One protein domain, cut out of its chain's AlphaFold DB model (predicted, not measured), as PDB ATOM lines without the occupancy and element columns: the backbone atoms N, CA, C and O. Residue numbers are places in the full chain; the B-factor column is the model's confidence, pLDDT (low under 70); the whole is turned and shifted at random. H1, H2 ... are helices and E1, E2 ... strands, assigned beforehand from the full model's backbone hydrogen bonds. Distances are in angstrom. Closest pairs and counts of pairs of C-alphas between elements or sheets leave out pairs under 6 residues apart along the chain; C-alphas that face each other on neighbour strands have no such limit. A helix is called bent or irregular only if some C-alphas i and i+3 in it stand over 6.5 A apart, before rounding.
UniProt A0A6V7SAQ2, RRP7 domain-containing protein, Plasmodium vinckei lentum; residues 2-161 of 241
ATOM      1  N   GLU A   2     -48.002 -28.555  10.722       44.62
ATOM      2  CA  GLU A   2     -46.818 -27.892  10.118       44.62
ATOM      3  C   GLU A   2     -46.535 -26.500  10.718       44.62
ATOM      4  O   GLU A   2     -45.383 -26.089  10.809       44.62
ATOM      5  N   SER A   3     -47.565 -25.810  11.227       56.81
ATOM      6  CA  SER A   3     -47.422 -24.519  11.913       56.81
ATOM      7  C   SER A   3     -46.722 -24.588  13.279       56.81
ATOM      8  O   SER A   3     -46.200 -23.578  13.729       56.81
ATOM      9  N   ILE A   4     -46.688 -25.752  13.946       62.25
ATOM     10  CA  ILE A   4     -46.122 -25.881  15.305       62.25
ATOM     11  C   ILE A   4     -44.595 -25.869  15.246       62.25
ATOM     12  O   ILE A   4     -43.945 -25.238  16.075       62.25
ATOM     13  N   LEU A   5     -44.026 -26.507  14.217       62.44
ATOM     14  CA  LEU A   5     -42.583 -26.516  13.979       62.44
ATOM     15  C   LEU A   5     -42.017 -25.095  13.802       62.44
ATOM     16  O   LEU A   5     -40.896 -24.824  14.223       62.44
ATOM     17  N   LYS A   6     -42.824 -24.169  13.262       66.00
ATOM     18  CA  LYS A   6     -42.457 -22.761  13.046       66.00
ATOM     19  C   LYS A   6     -42.143 -22.009  14.337       66.00
ATOM     20  O   LYS A   6     -41.368 -21.058  14.316       66.00
ATOM     21  N   ASN A   7     -42.747 -22.437  15.441       76.50
ATOM     22  CA  ASN A   7     -42.678 -21.736  16.715       76.50
ATOM     23  C   ASN A   7     -41.572 -22.265  17.634       76.50
ATOM     24  O   ASN A   7     -41.435 -21.788  18.761       76.50
ATOM     25  N   PHE A   8     -40.798 -23.254  17.181       82.44
ATOM     26  CA  PHE A   8     -39.665 -23.724  17.959       82.44
ATOM     27  C   PHE A   8     -38.608 -22.638  18.085       82.44
ATOM     28  O   PHE A   8     -38.279 -21.921  17.142       82.44
ATOM     29  N   ARG A   9     -38.043 -22.572  19.278       86.88
ATOM     30  CA  ARG A   9     -36.855 -21.804  19.613       86.88
ATOM     31  C   ARG A   9     -35.796 -22.757  20.134       86.88
ATOM     32  O   ARG A   9     -36.089 -23.913  20.425       86.88
ATOM     33  N   ILE A  10     -34.562 -22.297  20.232       88.19
ATOM     34  CA  ILE A  10     -33.453 -23.122  20.705       88.19
ATOM     35  C   ILE A  10     -33.060 -22.680  22.105       88.19
ATOM     36  O   ILE A  10     -32.872 -21.495  22.364       88.19
ATOM     37  N   LEU A  11     -32.943 -23.645  23.009       90.06
ATOM     38  CA  LEU A  11     -32.383 -23.462  24.335       90.06
ATOM     39  C   LEU A  11     -30.969 -24.035  24.356       90.06
ATOM     40  O   LEU A  11     -30.783 -25.238  24.164       90.06
ATOM     41  N   ASN A  12     -29.994 -23.164  24.602       88.06
ATOM     42  CA  ASN A  12     -28.583 -23.519  24.694       88.06
ATOM     43  C   ASN A  12     -28.216 -23.778  26.157       88.06
ATOM     44  O   ASN A  12     -28.165 -22.841  26.956       88.06
ATOM     45  N   ILE A  13     -27.946 -25.034  26.501       87.69
ATOM     46  CA  ILE A  13     -27.626 -25.459  27.864       87.69
ATOM     47  C   ILE A  13     -26.126 -25.758  27.972       87.69
ATOM     48  O   ILE A  13     -25.645 -26.678  27.304       87.69
ATOM     49  N   PRO A  14     -25.376 -25.020  28.810       85.88
ATOM     50  CA  PRO A  14     -23.969 -25.307  29.047       85.88
ATOM     51  C   PRO A  14     -23.790 -26.557  29.921       85.88
ATOM     52  O   PRO A  14     -24.561 -26.812  30.853       85.88
ATOM     53  N   VAL A  15     -22.739 -27.330  29.646       85.38
ATOM     54  CA  VAL A  15     -22.369 -28.507  30.447       85.38
ATOM     55  C   VAL A  15     -21.383 -28.097  31.538       85.38
ATOM     56  O   VAL A  15     -20.363 -27.473  31.251       85.38
ATOM     57  N   LYS A  16     -21.662 -28.467  32.796       81.62
ATOM     58  CA  LYS A  16     -20.892 -28.008  33.968       81.62
ATOM     59  C   LYS A  16     -19.387 -28.278  33.859       81.62
ATOM     60  O   LYS A  16     -18.582 -27.401  34.157       81.62
ATOM     61  N   ASP A  17     -19.022 -29.473  33.403       75.12
ATOM     62  CA  ASP A  17     -17.628 -29.922  33.341       75.12
ATOM     63  C   ASP A  17     -16.966 -29.634  31.983       75.12
ATOM     64  O   ASP A  17     -15.815 -30.007  31.766       75.12
ATOM     65  N   ASN A  18     -17.677 -29.011  31.033       71.81
ATOM     66  CA  ASN A  18     -17.094 -28.593  29.762       71.81
ATOM     67  C   ASN A  18     -17.785 -27.343  29.194       71.81
ATOM     68  O   ASN A  18     -18.845 -27.462  28.576       71.81
ATOM     69  N   PRO A  19     -17.166 -26.159  29.298       66.31
ATOM     70  CA  PRO A  19     -17.763 -24.924  28.795       66.31
ATOM     71  C   PRO A  19     -17.871 -24.876  27.261       66.31
ATOM     72  O   PRO A  19     -18.576 -24.024  26.731       66.31
ATOM     73  N   LEU A  20     -17.186 -25.771  26.536       70.19
ATOM     74  CA  LEU A  20     -17.261 -25.864  25.074       70.19
ATOM     75  C   LEU A  20     -18.396 -26.782  24.598       70.19
ATOM     76  O   LEU A  20     -18.763 -26.745  23.421       70.19
ATOM     77  N   LEU A  21     -18.950 -27.613  25.486       75.38
ATOM     78  CA  LEU A  21     -20.099 -28.452  25.172       75.38
ATOM     79  C   LEU A  21     -21.385 -27.697  25.477       75.38
ATOM     80  O   LEU A  21     -21.625 -27.261  26.604       75.38
ATOM     81  N   ILE A  22     -22.229 -27.594  24.458       79.31
ATOM     82  CA  ILE A  22     -23.536 -26.956  24.557       79.31
ATOM     83  C   ILE A  22     -24.571 -27.949  24.037       79.31
ATOM     84  O   ILE A  22     -24.532 -28.377  22.874       79.31
ATOM     85  N   LEU A  23     -25.498 -28.312  24.917       83.56
ATOM     86  CA  LEU A  23     -26.684 -29.067  24.555       83.56
ATOM     87  C   LEU A  23     -27.715 -28.095  23.981       83.56
ATOM     88  O   LEU A  23     -28.132 -27.154  24.651       83.56
ATOM     89  N   ASN A  24     -28.140 -28.350  22.747       85.69
ATOM     90  CA  ASN A  24     -29.154 -27.546  22.076       85.69
ATOM     91  C   ASN A  24     -30.470 -28.315  22.075       85.69
ATOM     92  O   ASN A  24     -30.580 -29.343  21.403       85.69
ATOM     93  N   LEU A  25     -31.459 -27.800  22.800       89.56
ATOM     94  CA  LEU A  25     -32.813 -28.345  22.814       89.56
ATOM     95  C   LEU A  25     -33.751 -27.434  22.029       89.56
ATOM     96  O   LEU A  25     -33.671 -26.211  22.125       89.56
ATOM     97  N   PHE A  26     -34.659 -28.029  21.267       89.81
ATOM     98  CA  PHE A  26     -35.697 -27.302  20.549       89.81
ATOM     99  C   PHE A  26     -36.904 -27.179  21.464       89.81
ATOM    100  O   PHE A  26     -37.453 -28.185  21.890       89.81
ATOM    101  N   ILE A  27     -37.332 -25.963  21.776       91.88
ATOM    102  CA  ILE A  27     -38.388 -25.704  22.747       91.88
ATOM    103  C   ILE A  27     -39.529 -24.920  22.113       91.88
ATOM    104  O   ILE A  27     -39.305 -23.964  21.373       91.88
ATOM    105  N   PHE A  28     -40.757 -25.304  22.438       89.56
ATOM    106  CA  PHE A  28     -41.967 -24.561  22.111       89.56
ATOM    107  C   PHE A  28     -42.972 -24.674  23.260       89.56
ATOM    108  O   PHE A  28     -43.026 -25.700  23.933       89.56
ATOM    109  N   SER A  29     -43.778 -23.637  23.478       88.69
ATOM    110  CA  SER A  29     -44.878 -23.689  24.439       88.69
ATOM    111  C   SER A  29     -46.221 -23.859  23.733       88.69
ATOM    112  O   SER A  29     -46.582 -23.061  22.869       88.69
ATOM    113  N   CYS A  30     -46.972 -24.882  24.133       83.44
ATOM    114  CA  CYS A  30     -48.346 -25.102  23.711       83.44
ATOM    115  C   CYS A  30     -49.305 -24.566  24.779       83.44
ATOM    116  O   CYS A  30     -49.295 -25.053  25.912       83.44
ATOM    117  N   LYS A  31     -50.182 -23.633  24.398       79.75
ATOM    118  CA  LYS A  31     -51.349 -23.239  25.195       79.75
ATOM    119  C   LYS A  31     -52.578 -23.940  24.624       79.75
ATOM    120  O   LYS A  31     -52.791 -23.900  23.415       79.75
ATOM    121  N   ASN A  32     -53.338 -24.630  25.471       64.44
ATOM    122  CA  ASN A  32     -54.647 -25.141  25.076       64.44
ATOM    123  C   ASN A  32     -55.683 -24.046  25.337       64.44
ATOM    124  O   ASN A  32     -55.907 -23.690  26.490       64.44
ATOM    125  N   ASP A  33     -56.330 -23.567  24.277       55.62
ATOM    126  CA  ASP A  33     -57.395 -22.553  24.339       55.62
ATOM    127  C   ASP A  33     -58.769 -23.150  24.721       55.62
ATOM    128  O   ASP A  33     -59.807 -22.548  24.472       55.62
ATOM    129  N   SER A  34     -58.812 -24.370  25.268       55.84
ATOM    130  CA  SER A  34     -60.062 -24.984  25.723       55.84
ATOM    131  C   SER A  34     -60.467 -24.404  27.080       55.84
ATOM    132  O   SER A  34     -59.705 -24.537  28.035       55.84
ATOM    133  N   ASP A  35     -61.669 -23.826  27.149       47.09
ATOM    134  CA  ASP A  35     -62.278 -23.083  28.275       47.09
ATOM    135  C   ASP A  35     -62.428 -23.839  29.617       47.09
ATOM    136  O   ASP A  35     -62.993 -23.304  30.571       47.09
ATOM    137  N   GLU A  36     -61.914 -25.063  29.744       48.66
ATOM    138  CA  GLU A  36     -61.904 -25.806  31.006       48.66
ATOM    139  C   GLU A  36     -60.504 -25.696  31.649       48.66
ATOM    140  O   GLU A  36     -59.517 -26.259  31.168       48.66
ATOM    141  N   ASP A  37     -60.437 -24.914  32.733       46.91
ATOM    142  CA  ASP A  37     -59.285 -24.643  33.611       46.91
ATOM    143  C   ASP A  37     -58.150 -23.769  33.034       46.91
ATOM    144  O   ASP A  37     -57.039 -24.206  32.726       46.91
ATOM    145  N   ILE A  38     -58.419 -22.461  33.014       52.41
ATOM    146  CA  ILE A  38     -57.567 -21.354  32.529       52.41
ATOM    147  C   ILE A  38     -56.194 -21.246  33.238       52.41
ATOM    148  O   ILE A  38     -55.299 -20.562  32.749       52.41
ATOM    149  N   VAL A  39     -55.967 -21.944  34.352       49.50
ATOM    150  CA  VAL A  39     -54.799 -21.696  35.221       49.50
ATOM    151  C   VAL A  39     -53.624 -22.664  34.964       49.50
ATOM    152  O   VAL A  39     -52.484 -22.361  35.305       49.50
ATOM    153  N   HIS A  40     -53.828 -23.821  34.309       53.34
ATOM    154  CA  HIS A  40     -52.799 -24.887  34.259       53.34
ATOM    155  C   HIS A  40     -52.607 -25.592  32.902       53.34
ATOM    156  O   HIS A  40     -52.119 -26.731  32.840       53.34
ATOM    157  N   ASN A  41     -52.965 -24.928  31.805       69.12
ATOM    158  CA  ASN A  41     -53.002 -25.562  30.484       69.12
ATOM    159  C   ASN A  41     -51.752 -25.353  29.613       69.12
ATOM    160  O   ASN A  41     -51.670 -25.937  28.530       69.12
ATOM    161  N   GLU A  42     -50.750 -24.601  30.078       82.00
ATOM    162  CA  GLU A  42     -49.508 -24.418  29.325       82.00
ATOM    163  C   GLU A  42     -48.586 -25.643  29.457       82.00
ATOM    164  O   GLU A  42     -48.299 -26.130  30.552       82.00
ATOM    165  N   THR A  43     -48.152 -26.182  28.316       88.19
ATOM    166  CA  THR A  43     -47.258 -27.344  28.243       88.19
ATOM    167  C   THR A  43     -46.019 -26.986  27.446       88.19
ATOM    168  O   THR A  43     -46.110 -26.590  26.284       88.19
ATOM    169  N   LEU A  44     -44.851 -27.194  28.044       91.62
ATOM    170  CA  LEU A  44     -43.574 -27.042  27.366       91.62
ATOM    171  C   LEU A  44     -43.267 -28.304  26.561       91.62
ATOM    172  O   LEU A  44     -43.160 -29.392  27.126       91.62
ATOM    173  N   CYS A  45     -43.104 -28.157  25.255       91.25
ATOM    174  CA  CYS A  45     -42.611 -29.196  24.364       91.25
ATOM    175  C   CYS A  45     -41.109 -29.000  24.140       91.25
ATOM    176  O   CYS A  45     -40.671 -27.907  23.779       91.25
ATOM    177  N   VAL A  46     -40.329 -30.058  24.342       91.94
ATOM    178  CA  VAL A  46     -38.870 -30.062  24.217       91.94
ATOM    179  C   VAL A  46     -38.456 -31.190  23.275       91.94
ATOM    180  O   VAL A  46     -38.647 -32.357  23.588       91.94
ATOM    181  N   GLY A  47     -37.894 -30.868  22.116       89.56
ATOM    182  CA  GLY A  47     -37.326 -31.820  21.166       89.56
ATOM    183  C   GLY A  47     -35.809 -31.912  21.307       89.56
ATOM    184  O   GLY A  47     -35.110 -30.898  21.236       89.56
ATOM    185  N   ALA A  48     -35.296 -33.131  21.461       87.94
ATOM    186  CA  ALA A  48     -33.865 -33.405  21.496       87.94
ATOM    187  C   ALA A  48     -33.414 -34.108  20.214       87.94
ATOM    188  O   ALA A  48     -34.091 -34.997  19.699       87.94
ATOM    189  N   LEU A  49     -32.259 -33.709  19.685       81.31
ATOM    190  CA  LEU A  49     -31.686 -34.319  18.478       81.31
ATOM    191  C   LEU A  49     -30.891 -35.577  18.767       81.31
ATOM    192  O   LEU A  49     -30.735 -36.427  17.896       81.31
ATOM    193  N   ASP A  50     -30.429 -35.708  19.998       75.69
ATOM    194  CA  ASP A  50     -29.601 -36.799  20.456       75.69
ATOM    195  C   ASP A  50     -30.102 -37.324  21.797       75.69
ATOM    196  O   ASP A  50     -30.948 -36.728  22.461       75.69
ATOM    197  N   ASN A  51     -29.573 -38.481  22.158       76.94
ATOM    198  CA  ASN A  51     -29.805 -39.186  23.406       76.94
ATOM    199  C   ASN A  51     -28.511 -39.283  24.220       76.94
ATOM    200  O   ASN A  51     -28.241 -40.301  24.855       76.94
ATOM    201  N   ILE A  52     -27.678 -38.238  24.158       77.69
ATOM    202  CA  ILE A  52     -26.408 -38.194  24.893       77.69
ATOM    203  C   ILE A  52     -26.669 -38.032  26.389       77.69
ATOM    204  O   ILE A  52     -26.017 -38.690  27.197       77.69
ATOM    205  N   PHE A  53     -27.637 -37.190  26.748       80.06
ATOM    206  CA  PHE A  53     -28.086 -37.010  28.125       80.06
ATOM    207  C   PHE A  53     -29.266 -37.924  28.433       80.06
ATOM    208  O   PHE A  53     -30.166 -38.086  27.606       80.06
ATOM    209  N   SER A  54     -29.269 -38.501  29.637       86.06
ATOM    210  CA  SER A  54     -30.388 -39.319  30.094       86.06
ATOM    211  C   SER A  54     -31.627 -38.457  30.352       86.06
ATOM    212  O   SER A  54     -31.537 -37.259  30.641       86.06
ATOM    213  N   HIS A  55     -32.808 -39.073  30.299       90.31
ATOM    214  CA  HIS A  55     -34.055 -38.376  30.626       90.31
ATOM    215  C   HIS A  55     -34.059 -37.844  32.064       90.31
ATOM    216  O   HIS A  55     -34.620 -36.778  32.318       90.31
ATOM    217  N   ASP A  56     -33.387 -38.535  32.987       90.00
ATOM    218  CA  ASP A  56     -33.259 -38.106  34.378       90.00
ATOM    219  C   ASP A  56     -32.374 -36.866  34.522       90.00
ATOM    220  O   ASP A  56     -32.711 -35.967  35.294       90.00
ATOM    221  N   ASP A  57     -31.280 -36.766  33.763       89.44
ATOM    222  CA  ASP A  57     -30.419 -35.575  33.771       89.44
ATOM    223  C   ASP A  57     -31.165 -34.354  33.240       89.44
ATOM    224  O   ASP A  57     -31.089 -33.263  33.811       89.44
ATOM    225  N   ILE A  58     -31.960 -34.551  32.188       91.56
ATOM    226  CA  ILE A  58     -32.791 -33.498  31.602       91.56
ATOM    227  C   ILE A  58     -33.902 -33.086  32.568       91.56
ATOM    228  O   ILE A  58     -34.142 -31.895  32.764       91.56
ATOM    229  N   LYS A  59     -34.550 -34.049  33.232       94.19
ATOM    230  CA  LYS A  59     -35.563 -33.772  34.257       94.19
ATOM    231  C   LYS A  59     -34.980 -32.978  35.427       94.19
ATOM    232  O   LYS A  59     -35.581 -31.988  35.842       94.19
ATOM    233  N   LYS A  60     -33.802 -33.369  35.926       93.19
ATOM    234  CA  LYS A  60     -33.069 -32.630  36.970       93.19
ATOM    235  C   LYS A  60     -32.733 -31.214  36.509       93.19
ATOM    236  O   LYS A  60     -32.960 -30.269  37.255       93.19
ATOM    237  N   PHE A  61     -32.256 -31.045  35.276       93.44
ATOM    238  CA  PHE A  61     -31.990 -29.719  34.721       93.44
ATOM    239  C   PHE A  61     -33.246 -28.832  34.725       93.44
ATOM    240  O   PHE A  61     -33.201 -27.704  35.215       93.44
ATOM    241  N   PHE A  62     -34.379 -29.348  34.238       94.56
ATOM    242  CA  PHE A  62     -35.629 -28.589  34.172       94.56
ATOM    243  C   PHE A  62     -36.245 -28.294  35.547       94.56
ATOM    244  O   PHE A  62     -36.907 -27.270  35.704       94.56
ATOM    245  N   SER A  63     -35.963 -29.105  36.573       94.19
ATOM    246  CA  SER A  63     -36.410 -28.806  37.943       94.19
ATOM    247  C   SER A  63     -35.788 -27.540  38.550       94.19
ATOM    248  O   SER A  63     -36.313 -27.022  39.529       94.19
ATOM    249  N   ASN A  64     -34.731 -26.979  37.946       93.75
ATOM    250  CA  ASN A  64     -34.161 -25.699  38.382       93.75
ATOM    251  C   ASN A  64     -35.069 -24.490  38.086       93.75
ATOM    252  O   ASN A  64     -34.857 -23.418  38.647       93.75
ATOM    253  N   PHE A  65     -36.058 -24.632  37.196       92.00
ATOM    254  CA  PHE A  65     -36.972 -23.542  36.827       92.00
ATOM    255  C   PHE A  65     -38.273 -23.536  37.634       92.00
ATOM    256  O   PHE A  65     -38.981 -22.531  37.626       92.00
ATOM    257  N   GLY A  66     -38.594 -24.638  38.311       92.12
ATOM    258  CA  GLY A  66     -39.835 -24.799  39.058       92.12
ATOM    259  C   GLY A  66     -40.144 -26.261  39.364       92.12
ATOM    260  O   GLY A  66     -39.453 -27.186  38.924       92.12
ATOM    261  N   THR A  67     -41.225 -26.475  40.102       94.06
ATOM    262  CA  THR A  67     -41.701 -27.798  40.486       94.06
ATOM    263  C   THR A  67     -42.424 -28.451  39.313       94.06
ATOM    264  O   THR A  67     -43.484 -28.008  38.865       94.06
ATOM    265  N   ILE A  68     -41.860 -29.545  38.803       93.62
ATOM    266  CA  ILE A  68     -42.430 -30.266  37.663       93.62
ATOM    267  C   ILE A  68     -43.658 -31.066  38.119       93.62
ATOM    268  O   ILE A  68     -43.537 -32.038  38.861       93.62
ATOM    269  N   LYS A  69     -44.839 -30.693  37.615       91.31
ATOM    270  CA  LYS A  69     -46.107 -31.413  37.821       91.31
ATOM    271  C   LYS A  69     -46.184 -32.675  36.966       91.31
ATOM    272  O   LYS A  69     -46.686 -33.703  37.407       91.31
ATOM    273  N   PHE A  70     -45.711 -32.586  35.725       90.25
ATOM    274  CA  PHE A  70     -45.769 -33.676  34.756       90.25
ATOM    275  C   PHE A  70     -44.543 -33.651  33.850       90.25
ATOM    276  O   PHE A  70     -44.150 -32.588  33.374       90.25
ATOM    277  N   PHE A  71     -43.960 -34.824  33.608       92.62
ATOM    278  CA  PHE A  71     -42.805 -35.012  32.737       92.62
ATOM    279  C   PHE A  71     -43.013 -36.287  31.927       92.62
ATOM    280  O   PHE A  71     -42.920 -37.384  32.479       92.62
ATOM    281  N   ASN A  72     -43.324 -36.144  30.643       92.62
ATOM    282  CA  ASN A  72     -43.592 -37.275  29.763       92.62
ATOM    283  C   ASN A  72     -42.625 -37.295  28.594       92.62
ATOM    284  O   ASN A  72     -42.489 -36.291  27.898       92.62
ATOM    285  N   VAL A  73     -42.000 -38.445  28.373       93.19
ATOM    286  CA  VAL A  73     -41.037 -38.661  27.297       93.19
ATOM    287  C   VAL A  73     -41.687 -39.511  26.216       93.19
ATOM    288  O   VAL A  73     -42.266 -40.559  26.492       93.19
ATOM    289  N   LEU A  74     -41.591 -39.044  24.978       91.06
ATOM    290  CA  LEU A  74     -42.020 -39.740  23.776       91.06
ATOM    291  C   LEU A  74     -40.783 -40.085  22.952       91.06
ATOM    292  O   LEU A  74     -40.167 -39.212  22.339       91.06
ATOM    293  N   GLU A  75     -40.439 -41.370  22.957       90.44
ATOM    294  CA  GLU A  75     -39.338 -41.923  22.167       90.44
ATOM    295  C   GLU A  75     -39.593 -41.781  20.667       90.44
ATOM    296  O   GLU A  75     -40.743 -41.734  20.219       90.44
ATOM    297  N   LYS A  76     -38.511 -41.799  19.880       87.31
ATOM    298  CA  LYS A  76     -38.539 -41.672  18.415       87.31
ATOM    299  C   LYS A  76     -39.606 -42.517  17.723       87.31
ATOM    300  O   LYS A  76     -40.255 -42.050  16.790       87.31
ATOM    301  N   GLU A  77     -39.779 -43.759  18.168       86.88
ATOM    302  CA  GLU A  77     -40.708 -44.735  17.582       86.88
ATOM    303  C   GLU A  77     -42.171 -44.277  17.653       86.88
ATOM    304  O   GLU A  77     -42.974 -44.612  16.783       86.88
ATOM    305  N   TYR A  78     -42.496 -43.461  18.655       85.56
ATOM    306  CA  TYR A  78     -43.828 -42.914  18.888       85.56
ATOM    307  C   TYR A  78     -43.985 -41.488  18.345       85.56
ATOM    308  O   TYR A  78     -45.081 -40.923  18.398       85.56
ATOM    309  N   LEU A  79     -42.917 -40.888  17.804       83.12
ATOM    310  CA  LEU A  79     -42.980 -39.561  17.205       83.12
ATOM    311  C   LEU A  79     -43.694 -39.609  15.853       83.12
ATOM    312  O   LEU A  79     -43.427 -40.445  14.985       83.12
ATOM    313  N   SER A  80     -44.592 -38.643  15.645       80.06
ATOM    314  CA  SER A  80     -45.235 -38.454  14.344       80.06
ATOM    315  C   SER A  80     -44.201 -38.142  13.255       80.06
ATOM    316  O   SER A  80     -43.094 -37.681  13.538       80.06
ATOM    317  N   LYS A  81     -44.570 -38.350  11.984       76.75
ATOM    318  CA  LYS A  81     -43.659 -38.186  10.832       76.75
ATOM    319  C   LYS A  81     -42.920 -36.842  10.814       76.75
ATOM    320  O   LYS A  81     -41.765 -36.794  10.417       76.75
ATOM    321  N   ASN A  82     -43.562 -35.784  11.304       70.19
ATOM    322  CA  ASN A  82     -43.009 -34.429  11.330       70.19
ATOM    323  C   ASN A  82     -41.924 -34.228  12.404       70.19
ATOM    324  O   ASN A  82     -41.174 -33.261  12.337       70.19
ATOM    325  N   PHE A  83     -41.834 -35.127  13.388       76.75
ATOM    326  CA  PHE A  83     -40.883 -35.068  14.502       76.75
ATOM    327  C   PHE A  83     -39.850 -36.205  14.463       76.75
ATOM    328  O   PHE A  83     -39.011 -36.291  15.348       76.75
ATOM    329  N   GLN A  84     -39.847 -37.041  13.419       76.75
ATOM    330  CA  GLN A  84     -38.896 -38.155  13.241       76.75
ATOM    331  C   GLN A  84     -37.419 -37.725  13.203       76.75
ATOM    332  O   GLN A  84     -36.525 -38.555  13.367       76.75
ATOM    333  N   ASN A  85     -37.149 -36.438  12.977       77.06
ATOM    334  CA  ASN A  85     -35.799 -35.888  13.025       77.06
ATOM    335  C   ASN A  85     -35.262 -35.738  14.463       77.06
ATOM    336  O   ASN A  85     -34.054 -35.604  14.647       77.06
ATOM    337  N   PHE A  86     -36.136 -35.769  15.471       83.88
ATOM    338  CA  PHE A  86     -35.762 -35.785  16.882       83.88
ATOM    339  C   PHE A  86     -35.512 -37.223  17.356       83.88
ATOM    340  O   PHE A  86     -36.127 -38.177  16.875       83.88
ATOM    341  N   SER A  87     -34.599 -37.374  18.314       85.88
ATOM    342  CA  SER A  87     -34.369 -38.640  19.015       85.88
ATOM    343  C   SER A  87     -35.486 -38.930  20.019       85.88
ATOM    344  O   SER A  87     -35.898 -40.074  20.165       85.88
ATOM    345  N   TYR A  88     -36.019 -37.897  20.669       88.88
ATOM    346  CA  TYR A  88     -37.219 -37.970  21.502       88.88
ATOM    347  C   TYR A  88     -37.803 -36.565  21.694       88.88
ATOM    348  O   TYR A  88     -37.138 -35.548  21.452       88.88
ATOM    349  N   CYS A  89     -39.048 -36.510  22.163       90.75
ATOM    350  CA  CYS A  89     -39.691 -35.284  22.624       90.75
ATOM    351  C   CYS A  89     -40.137 -35.428  24.082       90.75
ATOM    352  O   CYS A  89     -40.562 -36.498  24.507       90.75
ATOM    353  N   ILE A  90     -40.075 -34.340  24.841       93.06
ATOM    354  CA  ILE A  90     -40.502 -34.274  26.234       93.06
ATOM    355  C   ILE A  90     -41.602 -33.229  26.365       93.06
ATOM    356  O   ILE A  90     -41.481 -32.118  25.852       93.06
ATOM    357  N   TYR A  91     -42.659 -33.583  27.085       91.62
ATOM    358  CA  TYR A  91     -43.749 -32.689  27.446       91.62
ATOM    359  C   TYR A  91     -43.704 -32.432  28.947       91.62
ATOM    360  O   TYR A  91     -43.801 -33.368  29.747       91.62
ATOM    361  N   ILE A  92     -43.547 -31.164  29.320       92.62
ATOM    362  CA  ILE A  92     -43.355 -30.735  30.704       92.62
ATOM    363  C   ILE A  92     -44.477 -29.776  31.098       92.62
ATOM    364  O   ILE A  92     -44.763 -28.815  30.382       92.62
ATOM    365  N   LYS A  93     -45.090 -30.021  32.257       91.88
ATOM    366  CA  LYS A  93     -45.967 -29.061  32.939       91.88
ATOM    367  C   LYS A  93     -45.384 -28.717  34.299       91.88
ATOM    368  O   LYS A  93     -44.915 -29.609  35.009       91.88
ATOM    369  N   TYR A  94     -45.472 -27.448  34.668       91.69
ATOM    370  CA  TYR A  94     -45.037 -26.941  35.966       91.69
ATOM    371  C   TYR A  94     -46.236 -26.685  36.875       91.69
ATOM    372  O   TYR A  94     -47.376 -26.605  36.408       91.69
ATOM    373  N   ILE A  95     -45.981 -26.627  38.179       89.19
ATOM    374  CA  ILE A  95     -46.964 -26.145  39.153       89.19
ATOM    375  C   ILE A  95     -47.050 -24.616  39.070       89.19
ATOM    376  O   ILE A  95     -48.138 -24.055  39.152       89.19
ATOM    377  N   GLU A  96     -45.911 -23.955  38.872       88.62
ATOM    378  CA  GLU A  96     -45.794 -22.508  38.759       88.62
ATOM    379  C   GLU A  96     -46.128 -22.021  37.340       88.62
ATOM    380  O   GLU A  96     -45.595 -22.527  36.351       88.62
ATOM    381  N   GLU A  97     -46.951 -20.976  37.235       81.62
ATOM    382  CA  GLU A  97     -47.388 -20.400  35.949       81.62
ATOM    383  C   GLU A  97     -46.234 -19.757  35.160       81.62
ATOM    384  O   GLU A  97     -46.153 -19.875  33.939       81.62
ATOM    385  N   ASN A  98     -45.276 -19.142  35.857       87.62
ATOM    386  CA  ASN A  98     -44.212 -18.351  35.227       87.62
ATOM    387  C   ASN A  98     -42.973 -19.173  34.833       87.62
ATOM    388  O   ASN A  98     -42.037 -18.629  34.235       87.62
ATOM    389  N   ALA A  99     -42.921 -20.467  35.168       90.12
ATOM    390  CA  ALA A  99     -41.746 -21.299  34.908       90.12
ATOM    391  C   ALA A  99     -41.459 -21.413  33.401       90.12
ATOM    392  O   ALA A  99     -40.324 -21.230  32.957       90.12
ATOM    393  N   ILE A 100     -42.505 -21.634  32.596       90.06
ATOM    394  CA  ILE A 100     -42.390 -21.751  31.136       90.06
ATOM    395  C   ILE A 100     -41.972 -20.419  30.513       90.06
ATOM    396  O   ILE A 100     -41.048 -20.391  29.700       90.06
ATOM    397  N   GLU A 101     -42.582 -19.308  30.933       90.00
ATOM    398  CA  GLU A 101     -42.200 -17.980  30.448       90.00
ATOM    399  C   GLU A 101     -40.726 -17.679  30.754       90.00
ATOM    400  O   GLU A 101     -39.987 -17.204  29.889       90.00
ATOM    401  N   THR A 102     -40.267 -18.028  31.957       90.44
ATOM    402  CA  THR A 102     -38.871 -17.851  32.368       90.44
ATOM    403  C   THR A 102     -37.918 -18.646  31.476       90.44
ATOM    404  O   THR A 102     -36.911 -18.100  31.033       90.44
ATOM    405  N   ILE A 103     -38.245 -19.900  31.148       91.50
ATOM    406  CA  ILE A 103     -37.449 -20.720  30.219       91.50
ATOM    407  C   ILE A 103     -37.400 -20.069  28.833       91.50
ATOM    408  O   ILE A 103     -36.324 -19.937  28.248       91.50
ATOM    409  N   LEU A 104     -38.548 -19.622  28.316       89.88
ATOM    410  CA  LEU A 104     -38.647 -19.013  26.989       89.88
ATOM    411  C   LEU A 104     -37.834 -17.715  26.864       89.88
ATOM    412  O   LEU A 104     -37.340 -17.430  25.772       89.88
ATOM    413  N   ARG A 105     -37.626 -16.958  27.948       89.38
ATOM    414  CA  ARG A 105     -36.778 -15.746  27.943       89.38
ATOM    415  C   ARG A 105     -35.309 -16.029  27.623       89.38
ATOM    416  O   ARG A 105     -34.633 -15.152  27.096       89.38
ATOM    417  N   TYR A 106     -34.827 -17.239  27.895       88.56
ATOM    418  CA  TYR A 106     -33.456 -17.657  27.582       88.56
ATOM    419  C   TYR A 106     -33.329 -18.380  26.236       88.56
ATOM    420  O   TYR A 106     -32.247 -18.854  25.889       88.56
ATOM    421  N   THR A 107     -34.422 -18.494  25.478       88.38
ATOM    422  CA  THR A 107     -34.395 -19.142  24.165       88.38
ATOM    423  C   THR A 107     -33.936 -18.189  23.066       88.38
ATOM    424  O   THR A 107     -34.116 -16.975  23.136       88.38
ATOM    425  N   VAL A 108     -33.355 -18.766  22.022       85.69
ATOM    426  CA  VAL A 108     -32.870 -18.077  20.831       85.69
ATOM    427  C   VAL A 108     -33.757 -18.446  19.649       85.69
ATOM    428  O   VAL A 108     -34.109 -19.612  19.462       85.69
ATOM    429  N   ASP A 109     -34.078 -17.469  18.806       81.69
ATOM    430  CA  ASP A 109     -34.729 -17.738  17.528       81.69
ATOM    431  C   ASP A 109     -33.872 -18.644  16.631       81.69
ATOM    432  O   ASP A 109     -32.654 -18.485  16.524       81.69
ATOM    433  N   LEU A 110     -34.524 -19.553  15.901       77.50
ATOM    434  CA  LEU A 110     -33.864 -20.517  15.007       77.50
ATOM    435  C   LEU A 110     -32.891 -19.862  14.012       77.50
ATOM    436  O   LEU A 110     -31.838 -20.427  13.717       77.50
ATOM    437  N   ASN A 111     -33.216 -18.658  13.531       72.69
ATOM    438  CA  ASN A 111     -32.377 -17.893  12.601       72.69
ATOM    439  C   ASN A 111     -31.032 -17.465  13.209       72.69
ATOM    440  O   ASN A 111     -30.046 -17.350  12.487       72.69
ATOM    441  N   ASN A 112     -30.986 -17.257  14.526       74.56
ATOM    442  CA  ASN A 112     -29.839 -16.697  15.244       74.56
ATOM    443  C   ASN A 112     -29.094 -17.751  16.082       74.56
ATOM    444  O   ASN A 112     -28.205 -17.423  16.871       74.56
ATOM    445  N   CYS A 113     -29.428 -19.032  15.909       66.44
ATOM    446  CA  CYS A 113     -28.864 -20.128  16.694       66.44
ATOM    447  C   CYS A 113     -27.328 -20.188  16.668       66.44
ATOM    448  O   CYS A 113     -26.720 -20.566  17.662       66.44
ATOM    449  N   PHE A 114     -26.697 -19.828  15.547       65.50
ATOM    450  CA  PHE A 114     -25.242 -19.936  15.375       65.50
ATOM    451  C   PHE A 114     -24.471 -18.657  15.733       65.50
ATOM    452  O   PHE A 114     -23.244 -18.669  15.712       65.50
ATOM    453  N   THR A 115     -25.167 -17.556  16.019       68.31
ATOM    454  CA  THR A 115     -24.561 -16.234  16.256       68.31
ATOM    455  C   THR A 115     -24.841 -15.685  17.650       68.31
ATOM    456  O   THR A 115     -24.135 -14.790  18.106       68.31
ATOM    457  N   SER A 116     -25.862 -16.201  18.329       68.75
ATOM    458  CA  SER A 116     -26.232 -15.771  19.676       68.75
ATOM    459  C   SER A 116     -25.319 -16.357  20.756       68.75
ATOM    460  O   SER A 116     -24.932 -17.523  20.712       68.75
ATOM    461  N   SER A 117     -25.025 -15.540  21.766       71.06
ATOM    462  CA  SER A 117     -24.322 -15.922  22.997       71.06
ATOM    463  C   SER A 117     -25.275 -16.065  24.191       71.06
ATOM    464  O   SER A 117     -24.856 -15.973  25.344       71.06
ATOM    465  N   THR A 118     -26.572 -16.249  23.931       79.88
ATOM    466  CA  THR A 118     -27.574 -16.415  24.987       79.88
ATOM    467  C   THR A 118     -27.525 -17.844  25.514       79.88
ATOM    468  O   THR A 118     -27.716 -18.802  24.758       79.88
ATOM    469  N   TYR A 119     -27.299 -17.968  26.820       81.62
ATOM    470  CA  TYR A 119     -27.282 -19.231  27.551       81.62
ATOM    471  C   TYR A 119     -28.240 -19.161  28.736       81.62
ATOM    472  O   TYR A 119     -28.479 -18.090  29.301       81.62
ATOM    473  N   VAL A 120     -28.772 -20.314  29.128       85.88
ATOM    474  CA  VAL A 120     -29.520 -20.450  30.385       85.88
ATOM    475  C   VAL A 120     -28.564 -20.336  31.579       85.88
ATOM    476  O   VAL A 120     -27.417 -20.771  31.481       85.88
ATOM    477  N   PRO A 121     -29.015 -19.795  32.727       83.75
ATOM    478  CA  PRO A 121     -28.158 -19.560  33.893       83.75
ATOM    479  C   PRO A 121     -27.829 -20.837  34.686       83.75
ATOM    480  O   PRO A 121     -27.141 -20.770  35.702       83.75
ATOM    481  N   TYR A 122     -28.321 -21.997  34.242       88.19
ATOM    482  CA  TYR A 122     -28.114 -23.292  34.883       88.19
ATOM    483  C   TYR A 122     -27.299 -24.219  33.986       88.19
ATOM    484  O   TYR A 122     -27.371 -24.144  32.760       88.19
ATOM    485  N   PHE A 123     -26.580 -25.141  34.617       87.25
ATOM    486  CA  PHE A 123     -25.766 -26.138  33.934       87.25
ATOM    487  C   PHE A 123     -26.426 -27.509  33.995       87.25
ATOM    488  O   PHE A 123     -27.038 -27.868  35.006       87.25
ATOM    489  N   ILE A 124     -26.250 -28.298  32.936       85.88
ATOM    490  CA  ILE A 124     -26.525 -29.732  32.988       85.88
ATOM    491  C   ILE A 124     -25.265 -30.470  33.444       85.88
ATOM    492  O   ILE A 124     -24.154 -30.199  32.976       85.88
ATOM    493  N   ASN A 125     -25.437 -31.391  34.390       82.25
ATOM    494  CA  ASN A 125     -24.354 -32.244  34.861       82.25
ATOM    495  C   ASN A 125     -24.302 -33.498  33.989       82.25
ATOM    496  O   ASN A 125     -25.335 -34.119  33.750       82.25
ATOM    497  N   MET A 126     -23.105 -33.883  33.550       71.50
ATOM    498  CA  MET A 126     -22.865 -35.234  33.045       71.50
ATOM    499  C   MET A 126     -22.421 -36.125  34.200       71.50
ATOM    500  O   MET A 126     -21.661 -35.695  35.069       71.50
ATOM    501  N   GLU A 127     -22.847 -37.386  34.205       66.25
ATOM    502  CA  GLU A 127     -22.280 -38.356  35.135       66.25
ATOM    503  C   GLU A 127     -20.787 -38.572  34.846       66.25
ATOM    504  O   GLU A 127     -20.373 -38.938  33.742       66.25
ATOM    505  N   SER A 128     -19.963 -38.389  35.879       60.31
ATOM    506  CA  SER A 128     -18.500 -38.452  35.788       60.31
ATOM    507  C   SER A 128     -17.962 -39.823  35.374       60.31
ATOM    508  O   SER A 128     -16.865 -39.913  34.824       60.31
ATOM    509  N   LYS A 129     -18.730 -40.899  35.595       59.16
ATOM    510  CA  LYS A 129     -18.258 -42.282  35.426       59.16
ATOM    511  C   LYS A 129     -17.905 -42.660  33.985       59.16
ATOM    512  O   LYS A 129     -17.190 -43.634  33.808       59.16
ATOM    513  N   ASN A 130     -18.334 -41.891  32.981       55.53
ATOM    514  CA  ASN A 130     -18.050 -42.159  31.565       55.53
ATOM    515  C   ASN A 130     -17.741 -40.890  30.757       55.53
ATOM    516  O   ASN A 130     -17.873 -40.885  29.534       55.53
ATOM    517  N   TYR A 131     -17.325 -39.809  31.418       63.75
ATOM    518  CA  TYR A 131     -17.159 -38.493  30.794       63.75
ATOM    519  C   TYR A 131     -16.265 -38.522  29.540       63.75
ATOM    520  O   TYR A 131     -16.614 -37.949  28.514       63.75
ATOM    521  N   THR A 132     -15.160 -39.272  29.559       63.66
ATOM    522  CA  THR A 132     -14.244 -39.398  28.410       63.66
ATOM    523  C   THR A 132     -14.861 -40.162  27.235       63.66
ATOM    524  O   THR A 132     -14.662 -39.792  26.078       63.66
ATOM    525  N   TYR A 133     -15.633 -41.215  27.518       67.69
ATOM    526  CA  TYR A 133     -16.366 -41.975  26.503       67.69
ATOM    527  C   TYR A 133     -17.484 -41.129  25.886       67.69
ATOM    528  O   TYR A 133     -17.642 -41.106  24.667       67.69
ATOM    529  N   PHE A 134     -18.209 -40.379  26.716       65.00
ATOM    530  CA  PHE A 134     -19.251 -39.461  26.267       65.00
ATOM    531  C   PHE A 134     -18.696 -38.293  25.465       65.00
ATOM    532  O   PHE A 134     -19.271 -37.969  24.436       65.00
ATOM    533  N   LEU A 135     -17.568 -37.702  25.870       66.56
ATOM    534  CA  LEU A 135     -16.870 -36.693  25.075       66.56
ATOM    535  C   LEU A 135     -16.490 -37.241  23.707       66.56
ATOM    536  O   LEU A 135     -16.764 -36.598  22.699       66.56
ATOM    537  N   LYS A 136     -15.889 -38.434  23.668       68.88
ATOM    538  CA  LYS A 136     -15.514 -39.078  22.412       68.88
ATOM    539  C   LYS A 136     -16.738 -39.293  21.524       68.88
ATOM    540  O   LYS A 136     -16.735 -38.831  20.395       68.88
ATOM    541  N   LYS A 137     -17.809 -39.884  22.060       68.88
ATOM    542  CA  LYS A 137     -19.069 -40.078  21.334       68.88
ATOM    543  C   LYS A 137     -19.681 -38.750  20.876       68.88
ATOM    544  O   LYS A 137     -20.077 -38.633  19.728       68.88
ATOM    545  N   TYR A 138     -19.706 -37.734  21.737       65.88
ATOM    546  CA  TYR A 138     -20.207 -36.401  21.406       65.88
ATOM    547  C   TYR A 138     -19.412 -35.784  20.259       65.88
ATOM    548  O   TYR A 138     -20.031 -35.229  19.365       65.88
ATOM    549  N   TYR A 139     -18.076 -35.876  20.259       65.38
ATOM    550  CA  TYR A 139     -17.226 -35.354  19.182       65.38
ATOM    551  C   TYR A 139     -17.310 -36.181  17.895       65.38
ATOM    552  O   TYR A 139     -17.374 -35.592  16.816       65.38
ATOM    553  N   ASP A 140     -17.365 -37.509  18.004       66.38
ATOM    554  CA  ASP A 140     -17.575 -38.424  16.875       66.38
ATOM    555  C   ASP A 140     -18.926 -38.123  16.197       66.38
ATOM    556  O   ASP A 140     -19.019 -38.018  14.972       66.38
ATOM    557  N   ASP A 141     -19.962 -37.872  17.001       63.50
ATOM    558  CA  ASP A 141     -21.291 -37.504  16.530       63.50
ATOM    559  C   ASP A 141     -21.419 -36.001  16.234       63.50
ATOM    560  O   ASP A 141     -22.352 -35.604  15.545       63.50
ATOM    561  N   TYR A 142     -20.496 -35.136  16.673       62.78
ATOM    562  CA  TYR A 142     -20.635 -33.670  16.621       62.78
ATOM    563  C   TYR A 142     -20.846 -33.155  15.202       62.78
ATOM    564  O   TYR A 142     -21.641 -32.241  14.967       62.78
ATOM    565  N   TYR A 143     -20.157 -33.761  14.236       57.78
ATOM    566  CA  TYR A 143     -20.327 -33.422  12.827       57.78
ATOM    567  C   TYR A 143     -21.737 -33.784  12.342       57.78
ATOM    568  O   TYR A 143     -22.404 -32.966  11.707       57.78
ATOM    569  N   ASN A 144     -22.231 -34.962  12.729       61.94
ATOM    570  CA  ASN A 144     -23.582 -35.427  12.419       61.94
ATOM    571  C   ASN A 144     -24.651 -34.612  13.153       61.94
ATOM    572  O   ASN A 144     -25.681 -34.302  12.565       61.94
ATOM    573  N   LEU A 145     -24.396 -34.187  14.393       65.00
ATOM    574  CA  LEU A 145     -25.284 -33.340  15.185       65.00
ATOM    575  C   LEU A 145     -25.366 -31.936  14.606       65.00
ATOM    576  O   LEU A 145     -26.456 -31.394  14.478       65.00
ATOM    577  N   ASN A 146     -24.245 -31.344  14.194       66.75
ATOM    578  CA  ASN A 146     -24.251 -30.042  13.532       66.75
ATOM    579  C   ASN A 146     -24.921 -30.095  12.157       66.75
ATOM    580  O   ASN A 146     -25.657 -29.171  11.808       66.75
ATOM    581  N   ILE A 147     -24.709 -31.167  11.387       66.81
ATOM    582  CA  ILE A 147     -25.436 -31.397  10.134       66.81
ATOM    583  C   ILE A 147     -26.927 -31.587  10.423       66.81
ATOM    584  O   ILE A 147     -27.738 -30.909   9.808       66.81
ATOM    585  N   GLY A 148     -27.294 -32.420  11.396       63.62
ATOM    586  CA  GLY A 148     -28.676 -32.666  11.811       63.62
ATOM    587  C   GLY A 148     -29.380 -31.390  12.266       63.62
ATOM    588  O   GLY A 148     -30.463 -31.082  11.776       63.62
ATOM    589  N   ARG A 149     -28.723 -30.574  13.099       67.50
ATOM    590  CA  ARG A 149     -29.182 -29.233  13.497       67.50
ATOM    591  C   ARG A 149     -29.427 -28.354  12.275       67.50
ATOM    592  O   ARG A 149     -30.501 -27.779  12.155       67.50
ATOM    593  N   LYS A 150     -28.464 -28.265  11.349       72.38
ATOM    594  CA  LYS A 150     -28.613 -27.477  10.113       72.38
ATOM    595  C   LYS A 150     -29.758 -27.986   9.243       72.38
ATOM    596  O   LYS A 150     -30.499 -27.165   8.715       72.38
ATOM    597  N   THR A 151     -29.910 -29.300   9.099       66.81
ATOM    598  CA  THR A 151     -30.991 -29.925   8.329       66.81
ATOM    599  C   THR A 151     -32.340 -29.602   8.947       66.81
ATOM    600  O   THR A 151     -33.206 -29.104   8.249       66.81
ATOM    601  N   ILE A 152     -32.492 -29.751  10.261       68.50
ATOM    602  CA  ILE A 152     -33.757 -29.500  10.959       68.50
ATOM    603  C   ILE A 152     -34.102 -28.020  10.968       68.50
ATOM    604  O   ILE A 152     -35.235 -27.661  10.673       68.50
ATOM    605  N   ILE A 153     -33.129 -27.144  11.229       69.94
ATOM    606  CA  ILE A 153     -33.330 -25.698  11.108       69.94
ATOM    607  C   ILE A 153     -33.729 -25.358   9.670       69.94
ATOM    608  O   ILE A 153     -34.685 -24.622   9.467       69.94
ATOM    609  N   LYS A 154     -33.057 -25.914   8.656       71.62
ATOM    610  CA  LYS A 154     -33.402 -25.685   7.247       71.62
ATOM    611  C   LYS A 154     -34.794 -26.217   6.903       71.62
ATOM    612  O   LYS A 154     -35.516 -25.528   6.193       71.62
ATOM    613  N   ASP A 155     -35.174 -27.383   7.404       67.44
ATOM    614  CA  ASP A 155     -36.491 -27.981   7.198       67.44
ATOM    615  C   ASP A 155     -37.572 -27.116   7.850       67.44
ATOM    616  O   ASP A 155     -38.529 -26.740   7.179       67.44
ATOM    617  N   ILE A 156     -37.374 -26.682   9.099       66.44
ATOM    618  CA  ILE A 156     -38.278 -25.754   9.791       66.44
ATOM    619  C   ILE A 156     -38.359 -24.414   9.045       66.44
ATOM    620  O   ILE A 156     -39.444 -23.883   8.832       66.44
ATOM    621  N   LEU A 157     -37.234 -23.862   8.589       69.25
ATOM    622  CA  LEU A 157     -37.217 -22.606   7.836       69.25
ATOM    623  C   LEU A 157     -37.844 -22.739   6.446       69.25
ATOM    624  O   LEU A 157     -38.447 -21.786   5.958       69.25
ATOM    625  N   ASN A 158     -37.726 -23.894   5.800       67.19
ATOM    626  CA  ASN A 158     -38.400 -24.173   4.536       67.19
ATOM    627  C   ASN A 158     -39.904 -24.376   4.740       67.19
ATOM    628  O   ASN A 158     -40.670 -23.912   3.908       67.19
ATOM    629  N   LEU A 159     -40.327 -24.966   5.862       61.78
ATOM    630  CA  LEU A 159     -41.729 -24.972   6.283       61.78
ATOM    631  C   LEU A 159     -42.224 -23.544   6.582       61.78
ATOM    632  O   LEU A 159     -43.365 -23.215   6.280       61.78
ATOM    633  N   ASN A 160     -41.379 -22.665   7.138       55.09
ATOM    634  CA  ASN A 160     -41.707 -21.246   7.362       55.09
ATOM    635  C   ASN A 160     -41.841 -20.457   6.063       55.09
ATOM    636  O   ASN A 160     -42.642 -19.523   5.993       55.09
ATOM    637  N   LYS A 161     -41.082 -20.837   5.033       59.12
ATOM    638  CA  LYS A 161     -41.297 -20.388   3.660       59.12
ATOM    639  C   LYS A 161     -42.522 -21.108   3.110       59.12
ATOM    640  O   LYS A 161     -42.404 -21.917   2.194       59.12
TER     641      LYS A 161
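What this domain is: This is residues 2 to 161 of the 241 residues of the protein "RRP7 domain-containing protein" of Plasmodium vinckei lentum (UniProt A0A6V7SAQ2). A strongly twisted sheet of five antiparallel strands has two helices, H2 and H3, over one face, while a long kinked helix, H4, grazes the sheet and ends beside the small H1. The 160 printed residues, of mixed class, include four named helices and five named strands, in the order H1 E1 E2 E3 H2 E4 E5 H3 H4; the sheet's order is E1 E2 E3 E5 E4. The whole is compact, with a radius of gyration of the C-alphas of 15.6 A and spans of 50 by 37 by 33 A.

How they stand to each other: H1, residues 2 to 5, only grazes the sheet. E1, residues 9 to 15, E2, residues 18 to 31, and E3, residues 42 to 48, form a meander, each strand the antiparallel neighbour of the one before. Within hydrogen-bond range are N 11 and O 25, 2.8 A, and N 28 and O 45, 2.9 A. H2, residues 55 to 65, precedes the hairpin of E4, residues 68 to 75, and E5, residues 88 to 94, where N 91 and O 72 are 2.8 A apart; between E3 and E5, N 46 and O 90 are 2.8 A apart. E3, H2 and E4 form a split strand-helix-strand unit, two strands running the same way with E5 between them, its crossover right-handed. H3, residues 98 to 105, and H2 form two layers with the sheet, helices on one face; they only just touch, with 3 pairs of C-alphas within 8 A, closest Phe 65 and Ala 99, 5.6 A, about perpendicular at 80 degrees. H4, residues 128 to 160, only just touches H1, with 3 such pairs, through its residues 156 to 159 alone; the closest C-alphas, of Leu 5 and Ile 156, are 6.1 A apart. Every O i to N i+4 pair is within hydrogen-bond range in H3, 5 of 7 in H2 and 25 of 29 in H4; H1 is too short for one.

Where its parts are: H1 begins at C-alpha 2 (-46.818, -27.892, 10.118). E2 measures 35.0 A and bends by 69 degrees at residue 21. H4 measures 40.5 A, ends at C-alpha 160 (-41.707, -21.246, 7.362), has a kink of 56 degrees near residue 139, and is irregular: C-alphas 129 and 132 are 8.6 A apart.

The domain as a whole: The farthest C-alphas, of Asp 35 and Thr 132, are 50.7 A apart. The printed part has no cut; the links E4 to E5 and H3 to H4 are long. Mean pLDDT of the printed part is 77.9, with 53 residues under 70, among them 32 to 41 and 127 to 149.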